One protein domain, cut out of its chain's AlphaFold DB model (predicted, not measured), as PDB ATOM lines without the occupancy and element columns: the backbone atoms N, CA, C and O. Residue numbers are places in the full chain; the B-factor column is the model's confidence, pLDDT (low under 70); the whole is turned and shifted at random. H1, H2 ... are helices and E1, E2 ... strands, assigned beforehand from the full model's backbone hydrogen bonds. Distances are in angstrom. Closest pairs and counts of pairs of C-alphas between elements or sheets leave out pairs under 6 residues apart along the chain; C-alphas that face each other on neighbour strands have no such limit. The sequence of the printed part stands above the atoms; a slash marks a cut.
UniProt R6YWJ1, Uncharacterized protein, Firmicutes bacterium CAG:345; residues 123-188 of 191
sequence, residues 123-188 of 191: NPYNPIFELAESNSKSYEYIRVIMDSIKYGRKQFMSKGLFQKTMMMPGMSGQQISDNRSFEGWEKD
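AT A GLANCE: This is residues 123 to 188 of the 191 residues of an uncharacterized protein of Firmicutes bacterium CAG:345 (UniProt R6YWJ1). A long, narrow, twisted ribbon of three antiparallel strands, E1, E2 and E3, folds back and forth on itself, and one short helix, H1, packs on it near where E1 begins and E2 ends. The links of the two hairpins lie at opposite ends of the ribbon and hold the two C-alphas farthest apart, those of Lys 150 between E1 and E2 and Gly 170 between E2 and E3, and E3 bends near its end, at residue 184. The printed part has 66 residues, with one named helix and three named strands in the order H1, E1, E2, E3 along the chain; the sheet's order is E1, E2, E3, and the class is mostly strand. The whole is only just loose, close to extended, with a radius of gyration of the C-alphas of 16.0 A, and it is a rod that spans 58 by 22 by 15 A.

HOW THE PARTS SIT: H1, residues 127 to 131, is on the sheet, at a height over the sheet of 7.9 A. It is only just over E2, residues 154 to 165, with 3 of its 5 C-alphas falling on that strand; the closest C-alphas of the two are those of Leu 131 and Phe 162, 7.1 A apart. In H1 every O i to N i+4 pair is within hydrogen-bond range. E1, residues 136 to 146, and E2 form a hairpin, antiparallel at 160 degrees between their directions. N 139 and O 160 are within hydrogen-bond range at 2.9 A, and so are N 156 and O 144 at 2.9 A. E2 and E3, residues 175 to 187, form a second hairpin, antiparallel at 163 degrees, with N 161 and O 179 at 2.9 A and N 186 and O 155 at 2.8 A. E1, E2 and E3 are a meander, each strand the antiparallel neighbour of the one before; E1 and E3 are edge strands and E2 is the inner one. E3 bends by 53 degrees at residue 184.

IN THESE COORDINATES: H1 begins at C-alpha 127 at (-18.367, 99.510, 345.753). E1 runs 30.6 A from C-alpha 136 at (-24.379, 104.831, 352.141) to C-alpha 146. E2 measures 34.1 A from first to last C-alpha. E3 measures 33.4 A and ends at C-alpha 187 at (-13.847, 84.172, 366.137).

THE WHOLE: The two C-alphas farthest apart in the domain are those of Lys 150 and Gly 170, 58.6 A. The printed part has no cut. The link from H1 to E1 is tight, and those from E1 to E2 and from E2 to E3 are short, with 7 and 9 residues. The mean pLDDT of the printed part is 87.2, and residues 166 to 174 are under 70.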
ATOM      1  N   ASN A 123     -18.564  86.856 343.349       90.19
ATOM      2  CA  ASN A 123     -19.093  88.216 343.332       90.19
ATOM      3  C   ASN A 123     -17.932  89.217 343.225       90.19
ATOM      4  O   ASN A 123     -17.199  89.441 344.191       90.19
ATOM      5  N   PRO A 124     -17.728  89.849 342.058       89.62
ATOM      6  CA  PRO A 124     -16.678  90.842 341.904       89.62
ATOM      7  C   PRO A 124     -16.879  92.013 342.865       89.62
ATOM      8  O   PRO A 124     -17.930  92.655 342.872       89.62
ATOM      9  N   TYR A 125     -15.836  92.347 343.622       88.62
ATOM     10  CA  TYR A 125     -15.856  93.513 344.497       88.62
ATOM     11  C   TYR A 125     -16.027  94.803 343.684       88.62
ATOM     12  O   TYR A 125     -15.129  95.212 342.940       88.62
ATOM     13  N   ASN A 126     -17.173  95.465 343.845       89.06
ATOM     14  CA  ASN A 126     -17.456  96.744 343.208       89.06
ATOM     15  C   ASN A 126     -18.303  97.647 344.124       89.06
ATOM     16  O   ASN A 126     -19.532  97.543 344.126       89.06
ATOM     17  N   PRO A 127     -17.675  98.594 344.845       87.12
ATOM     18  CA  PRO A 127     -18.367  99.510 345.753       87.12
ATOM     19  C   PRO A 127     -19.475 100.347 345.101       87.12
ATOM     20  O   PRO A 127     -20.413 100.757 345.783       87.12
ATOM     21  N   ILE A 128     -19.386 100.611 343.789       85.94
ATOM     22  CA  ILE A 128     -20.418 101.349 343.046       85.94
ATOM     23  C   ILE A 128     -21.687 100.500 342.948       85.94
ATOM     24  O   ILE A 128     -22.772 100.986 343.263       85.94
ATOM     25  N   PHE A 129     -21.552  99.228 342.554       86.19
ATOM     26  CA  PHE A 129     -22.688  98.302 342.496       86.19
ATOM     27  C   PHE A 129     -23.231  97.978 343.884       86.19
ATOM     28  O   PHE A 129     -24.444  97.896 344.051       86.19
ATOM     29  N   GLU A 130     -22.358  97.869 344.884       85.12
ATOM     30  CA  GLU A 130     -22.757  97.636 346.271       85.12
ATOM     31  C   GLU A 130     -23.658  98.750 346.799       85.12
ATOM     32  O   GLU A 130     -24.712  98.468 347.368       85.12
ATOM     33  N   LEU A 131     -23.266 100.010 346.582       87.25
ATOM     34  CA  LEU A 131     -24.059 101.177 346.963       87.25
ATOM     35  C   LEU A 131     -25.354 101.299 346.153       87.25
ATOM     36  O   LEU A 131     -26.340 101.800 346.692       87.25
ATOM     37  N   ALA A 132     -25.364 100.862 344.890       83.25
ATOM     38  CA  ALA A 132     -26.488 101.014 343.966       83.25
ATOM     39  C   ALA A 132     -27.068 102.447 344.021       83.25
ATOM     40  O   ALA A 132     -26.343 103.433 343.853       83.25
ATOM     41  N   GLU A 133     -28.363 102.599 344.304       81.62
ATOM     42  CA  GLU A 133     -29.019 103.907 344.453       81.62
ATOM     43  C   GLU A 133     -28.785 104.558 345.830       81.62
ATOM     44  O   GLU A 133     -28.943 105.768 345.977       81.62
ATOM     45  N   SER A 134     -28.311 103.805 346.825       86.12
ATOM     46  CA  SER A 134     -28.122 104.287 348.198       86.12
ATOM     47  C   SER A 134     -26.968 105.288 348.318       86.12
ATOM     48  O   SER A 134     -25.972 105.214 347.594       86.12
ATOM     49  N   ASN A 135     -27.083 106.229 349.261       87.62
ATOM     50  CA  ASN A 135     -26.011 107.182 349.587       87.62
ATOM     51  C   ASN A 135     -24.939 106.579 350.499       87.62
ATOM     52  O   ASN A 135     -23.792 107.024 350.477       87.62
ATOM     53  N   SER A 136     -25.299 105.559 351.276       91.44
ATOM     54  CA  SER A 136     -24.379 104.831 352.141       91.44
ATOM     55  C   SER A 136     -24.815 103.383 352.317       91.44
ATOM     56  O   SER A 136     -26.016 103.127 352.392       91.44
ATOM     57  N   LYS A 137     -23.861 102.456 352.446       93.12
ATOM     58  CA  LYS A 137     -24.117 101.034 352.722       93.12
ATOM     59  C   LYS A 137     -23.015 100.453 353.600       93.12
ATOM     60  O   LYS A 137     -21.835 100.620 353.290       93.12
ATOM     61  N   SER A 138     -23.392  99.807 354.702       94.25
ATOM     62  CA  SER A 138     -22.447  99.057 355.530       94.25
ATOM     63  C   SER A 138     -22.047  97.770 354.822       94.25
ATOM     64  O   SER A 138     -22.891  97.131 354.196       94.25
ATOM     65  N   TYR A 139     -20.789  97.379 354.957       93.31
ATOM     66  CA  TYR A 139     -20.287  96.120 354.428       93.31
ATOM     67  C   TYR A 139     -19.588  95.313 355.516       93.31
ATOM     68  O   TYR A 139     -19.037  95.860 356.478       93.31
ATOM     69  N   GLU A 140     -19.576  94.006 355.302       94.31
ATOM     70  CA  GLU A 140     -18.851  93.030 356.093       94.31
ATOM     71  C   GLU A 140     -18.341  91.950 355.142       94.31
ATOM     72  O   GLU A 140     -19.130  91.258 354.512       94.31
ATOM     73  N   TYR A 141     -17.021  91.839 355.005       94.44
ATOM     74  CA  TYR A 141     -16.386  90.883 354.103       94.44
ATOM     75  C   TYR A 141     -15.492  89.933 354.885       94.44
ATOM     76  O   TYR A 141     -14.567  90.375 355.578       94.44
ATOM     77  N   ILE A 142     -15.707  88.630 354.714       95.06
ATOM     78  CA  ILE A 142     -14.757  87.608 355.145       95.06
ATOM     79  C   ILE A 142     -13.639  87.552 354.099       95.06
ATOM     80  O   ILE A 142     -13.878  87.397 352.907       95.06
ATOM     81  N   ARG A 143     -12.392  87.729 354.537       94.06
ATOM     82  CA  ARG A 143     -11.206  87.736 353.664       94.06
ATOM     83  C   ARG A 143     -10.423  86.437 353.737       94.06
ATOM     84  O   ARG A 143      -9.765  86.053 352.777       94.06
ATOM     85  N   VAL A 144     -10.435  85.811 354.910       95.44
ATOM     86  CA  VAL A 144      -9.712  84.571 355.193       95.44
ATOM     87  C   VAL A 144     -10.536  83.754 356.166       95.44
ATOM     88  O   VAL A 144     -10.998  84.291 357.170       95.44
ATOM     89  N   ILE A 145     -10.643  82.456 355.904       93.62
ATOM     90  CA  ILE A 145     -11.218  81.477 356.822       93.62
ATOM     91  C   ILE A 145     -10.102  80.526 357.236       93.62
ATOM     92  O   ILE A 145      -9.360  80.003 356.404       93.62
ATOM     93  N   MET A 146      -9.969  80.314 358.539       92.31
ATOM     94  CA  MET A 146      -9.110  79.296 359.121       92.31
ATOM     95  C   MET A 146      -9.992  78.350 359.918       92.31
ATOM     96  O   MET A 146     -10.496  78.721 360.976       92.31
ATOM     97  N   ASP A 147     -10.163  77.138 359.401       90.06
ATOM     98  CA  ASP A 147     -11.027  76.129 359.998       90.06
ATOM     99  C   ASP A 147     -10.207  74.960 360.551       90.06
ATOM    100  O   ASP A 147      -9.211  74.526 359.964       90.06
ATOM    101  N   SER A 148     -10.602  74.465 361.718       89.75
ATOM    102  CA  SER A 148      -9.943  73.354 362.390       89.75
ATOM    103  C   SER A 148     -10.918  72.618 363.287       89.75
ATOM    104  O   SER A 148     -11.531  73.211 364.170       89.75
ATOM    105  N   ILE A 149     -10.934  71.289 363.174       88.12
ATOM    106  CA  ILE A 149     -11.720  70.420 364.063       88.12
ATOM    107  C   ILE A 149     -11.363  70.669 365.539       88.12
ATOM    108  O   ILE A 149     -12.235  70.673 366.401       88.12
ATOM    109  N   LYS A 150     -10.076  70.887 365.848       92.00
ATOM    110  CA  LYS A 150      -9.600  71.032 367.233       92.00
ATOM    111  C   LYS A 150      -9.703  72.460 367.763       92.00
ATOM    112  O   LYS A 150      -9.955  72.649 368.949       92.00
ATOM    113  N   TYR A 151      -9.418  73.450 366.921       86.75
ATOM    114  CA  TYR A 151      -9.269  74.845 367.358       86.75
ATOM    115  C   TYR A 151     -10.455  75.737 366.977       86.75
ATOM    116  O   TYR A 151     -10.441  76.927 367.299       86.75
ATOM    117  N   GLY A 152     -11.474  75.155 366.339       89.31
ATOM    118  CA  GLY A 152     -12.625  75.865 365.807       89.31
ATOM    119  C   GLY A 152     -12.260  76.730 364.606       89.31
ATOM    120  O   GLY A 152     -11.162  76.632 364.043       89.31
ATOM    121  N   ARG A 153     -13.195  77.606 364.245       90.06
ATOM    122  CA  ARG A 153     -13.071  78.507 363.106       90.06
ATOM    123  C   ARG A 153     -12.683  79.919 363.544       90.06
ATOM    124  O   ARG A 153     -13.208  80.473 364.512       90.06
ATOM    125  N   LYS A 154     -11.747  80.514 362.810       93.75
ATOM    126  CA  LYS A 154     -11.387  81.933 362.889       93.75
ATOM    127  C   LYS A 154     -11.481  82.555 361.514       93.75
ATOM    128  O   LYS A 154     -11.155  81.909 360.520       93.75
ATOM    129  N   GLN A 155     -11.841  83.825 361.477       94.81
ATOM    130  CA  GLN A 155     -12.001  84.564 360.239       94.81
ATOM    131  C   GLN A 155     -11.294  85.910 360.306       94.81
ATOM    132  O   GLN A 155     -11.293  86.568 361.343       94.81
ATOM    133  N   PHE A 156     -10.654  86.302 359.210       96.25
ATOM    134  CA  PHE A 156     -10.154  87.659 359.040       96.25
ATOM    135  C   PHE A 156     -11.208  88.454 358.289       96.25
ATOM    136  O   PHE A 156     -11.587  88.064 357.184       96.25
ATOM    137  N   MET A 157     -11.679  89.548 358.876       96.06
ATOM    138  CA  MET A 157     -12.806  90.308 358.346       96.06
ATOM    139  C   MET A 157     -12.453  91.770 358.138       96.06
ATOM    140  O   MET A 157     -11.681  92.347 358.903       96.06
ATOM    141  N   SER A 158     -13.078  92.374 357.132       95.94
ATOM    142  CA  SER A 158     -13.117  93.822 356.935       95.94
ATOM    143  C   SER A 158     -14.563  94.289 357.102       95.94
ATOM    144  O   SER A 158     -15.443  93.782 356.408       95.94
ATOM    145  N   LYS A 159     -14.816  95.257 357.987       95.94
ATOM    146  CA  LYS A 159     -16.142  95.871 358.171       95.94
ATOM    147  C   LYS A 159     -16.036  97.379 358.025       95.94
ATOM    148  O   LYS A 159     -15.026  97.974 358.408       95.94
ATOM    149  N   GLY A 160     -17.069  98.004 357.484       95.75
ATOM    150  CA  GLY A 160     -17.051  99.441 357.258       95.75
ATOM    151  C   GLY A 160     -18.326  99.977 356.643       95.75
ATOM    152  O   GLY A 160     -19.361  99.313 356.605       95.75
ATOM    153  N   LEU A 161     -18.235 101.217 356.177       94.75
ATOM    154  CA  LEU A 161     -19.331 101.946 355.562       94.75
ATOM    155  C   LEU A 161     -18.849 102.585 354.262       94.75
ATOM    156  O   LEU A 161     -17.983 103.460 354.282       94.75
ATOM    157  N   PHE A 162     -19.454 102.199 353.142       93.94
ATOM    158  CA  PHE A 162     -19.325 102.960 351.906       93.94
ATOM    159  C   PHE A 162     -20.221 104.195 351.964       93.94
ATOM    160  O   PHE A 162     -21.369 104.104 352.405       93.94
ATOM    161  N   GLN A 163     -19.721 105.339 351.495       92.38
ATOM    162  CA  GLN A 163     -20.482 106.586 351.381       92.38
ATOM    163  C   GLN A 163     -20.196 107.293 350.056       92.38
ATOM    164  O   GLN A 163     -19.041 107.490 349.677       92.38
ATOM    165  N   LYS A 164     -21.251 107.735 349.367       89.06
ATOM    166  CA  LYS A 164     -21.125 108.642 348.221       89.06
ATOM    167  C   LYS A 164     -20.694 110.013 348.730       89.06
ATOM    168  O   LYS A 164     -21.373 110.612 349.561       89.06
ATOM    169  N   THR A 165     -19.574 110.510 348.225       80.56
ATOM    170  CA  THR A 165     -19.094 111.858 348.534       80.56
ATOM    171  C   THR A 165     -19.480 112.795 347.397       80.56
ATOM    172  O   THR A 165     -19.252 112.492 346.225       80.56
ATOM    173  N   MET A 166     -20.083 113.932 347.744       67.44
ATOM    174  CA  MET A 166     -20.371 115.006 346.793       67.44
ATOM    175  C   MET A 166     -19.044 115.603 346.320       67.44
ATOM    176  O   MET A 166     -18.261 116.089 347.137       67.44
ATOM    177  N   MET A 167     -18.774 115.556 345.014       64.50
ATOM    178  CA  MET A 167     -17.614 116.248 344.452       64.50
ATOM    179  C   MET A 167     -17.858 117.761 344.420       64.50
ATOM    180  O   MET A 167     -18.997 118.223 344.330       64.50
ATOM    181  N   MET A 168     -16.775 118.537 344.486       63.06
ATOM    182  CA  MET A 168     -16.824 119.994 344.344       63.06
ATOM    183  C   MET A 168     -17.434 120.391 342.982       63.06
ATOM    184  O   MET A 168     -17.225 119.677 341.993       63.06
ATOM    185  N   PRO A 169     -18.150 121.531 342.892       59.47
ATOM    186  CA  PRO A 169     -18.762 121.975 341.641       59.47
ATOM    187  C   PRO A 169     -17.716 122.090 340.518       59.47
ATOM    188  O   PRO A 169     -16.745 122.830 340.658       59.47
ATOM    189  N   GLY A 170     -17.911 121.361 339.413       69.44
ATOM    190  CA  GLY A 170     -17.032 121.391 338.230       69.44
ATOM    191  C   GLY A 170     -16.243 120.106 337.946       69.44
ATOM    192  O   GLY A 170     -15.674 119.989 336.864       69.44
ATOM    193  N   MET A 171     -16.238 119.121 338.852       62.53
ATOM    194  CA  MET A 171     -15.682 117.789 338.576       62.53
ATOM    195  C   MET A 171     -16.796 116.798 338.228       62.53
ATOM    196  O   MET A 171     -17.661 116.503 339.048       62.53
ATOM    197  N   SER A 172     -16.774 116.269 337.005       59.38
ATOM    198  CA  SER A 172     -17.646 115.170 336.589       59.38
ATOM    199  C   SER A 172     -17.116 113.847 337.150       59.38
ATOM    200  O   SER A 172     -16.104 113.334 336.674       59.38
ATOM    201  N   GLY A 173     -17.790 113.300 338.160       63.66
ATOM    202  CA  GLY A 173     -17.472 111.995 338.733       63.66
ATOM    203  C   GLY A 173     -18.264 111.714 340.007       63.66
ATOM    204  O   GLY A 173     -18.719 112.631 340.686       63.66
ATOM    205  N   GLN A 174     -18.441 110.435 340.330       69.00
ATOM    206  CA  GLN A 174     -18.966 109.995 341.619       69.00
ATOM    207  C   GLN A 174     -17.802 109.407 342.415       69.00
ATOM    208  O   GLN A 174     -17.190 108.433 341.982       69.00
ATOM    209  N   GLN A 175     -17.474 110.009 343.558       81.50
ATOM    210  CA  GLN A 175     -16.439 109.498 344.453       81.50
ATOM    211  C   GLN A 175     -17.091 108.700 345.584       81.50
ATOM    212  O   GLN A 175     -18.040 109.162 346.218       81.50
ATOM    213  N   ILE A 176     -16.578 107.498 345.841       87.44
ATOM    214  CA  ILE A 176     -16.999 106.657 346.964       87.44
ATOM    215  C   ILE A 176     -15.908 106.707 348.029       87.44
ATOM    216  O   ILE A 176     -14.738 106.478 347.725       87.44
ATOM    217  N   SER A 177     -16.301 107.004 349.265       90.75
ATOM    218  CA  SER A 177     -15.461 106.857 350.451       90.75
ATOM    219  C   SER A 177     -15.700 105.486 351.074       90.75
ATOM    220  O   SER A 177     -16.851 105.086 351.251       90.75
ATOM    221  N   ASP A 178     -14.621 104.784 351.414       92.50
ATOM    222  CA  ASP A 178     -14.636 103.578 352.245       92.50
ATOM    223  C   ASP A 178     -14.196 103.956 353.664       92.50
ATOM    224  O   ASP A 178     -13.013 104.178 353.924       92.50
ATOM    225  N   ASN A 179     -15.157 104.032 354.583       93.44
ATOM    226  CA  ASN A 179     -14.890 104.283 355.993       93.44
ATOM    227  C   ASN A 179     -14.823 102.938 356.732       93.44
ATOM    228  O   ASN A 179     -15.822 102.468 357.287       93.44
ATOM    229  N   ARG A 180     -13.645 102.305 356.720       95.44
ATOM    230  CA  ARG A 180     -13.411 101.021 357.397       95.44
ATOM    231  C   ARG A 180     -13.440 101.189 358.917       95.44
ATOM    232  O   ARG A 180     -12.648 101.943 359.475       95.44
ATOM    233  N   SER A 181     -14.344 100.473 359.581       96.38
ATOM    234  CA  SER A 181     -14.498 100.477 361.041       96.38
ATOM    235  C   SER A 181     -13.743  99.335 361.719       96.38
ATOM    236  O   SER A 181     -13.386  99.454 362.889       96.38
ATOM    237  N   PHE A 182     -13.480  98.240 361.000       96.62
ATOM    238  CA  PHE A 182     -12.759  97.086 361.526       96.62
ATOM    239  C   PHE A 182     -11.955  96.375 360.439       96.62
ATOM    240  O   PHE A 182     -12.419  96.195 359.311       96.62
ATOM    241  N   GLU A 183     -10.763  95.918 360.812       96.62
ATOM    242  CA  GLU A 183      -9.969  94.981 360.029       96.62
ATOM    243  C   GLU A 183      -9.145  94.101 360.961       96.62
ATOM    244  O   GLU A 183      -8.270  94.589 361.679       96.62
ATOM    245  N   GLY A 184      -9.426  92.804 360.981       96.69
ATOM    246  CA  GLY A 184      -8.732  91.920 361.902       96.69
ATOM    247  C   GLY A 184      -9.316  90.525 362.000       96.69
ATOM    248  O   GLY A 184     -10.272  90.166 361.317       96.69
ATOM    249  N   TRP A 185      -8.701  89.735 362.878       95.12
ATOM    250  CA  TRP A 185      -9.155  88.391 363.209       95.12
ATOM    251  C   TRP A 185     -10.299  88.434 364.217       95.12
ATOM    252  O   TRP A 185     -10.168  89.034 365.282       95.12
ATOM    253  N   GLU A 186     -11.366  87.708 363.919       90.69
ATOM    254  CA  GLU A 186     -12.500  87.479 364.802       90.69
ATOM    255  C   GLU A 186     -12.750  85.967 364.917       90.69
ATOM    256  O   GLU A 186     -12.418  85.183 364.018       90.69
ATOM    257  N   LYS A 187     -13.279  85.523 366.062       84.12
ATOM    258  CA  LYS A 187     -13.847  84.172 366.137       84.12
ATOM    259  C   LYS A 187     -15.144  84.188 365.344       84.12
ATOM    260  O   LYS A 187     -15.881  85.165 365.434       84.12
ATOM    261  N   ASP A 188     -15.405  83.127 364.591       74.62
ATOM    262  CA  ASP A 188     -16.715  82.989 363.969       74.62
ATOM    263  C   ASP A 188     -17.777  82.951 365.082       74.62
ATOM    264  O   ASP A 188     -17.670  82.166 366.024       74.62
TER     265      ASP A 188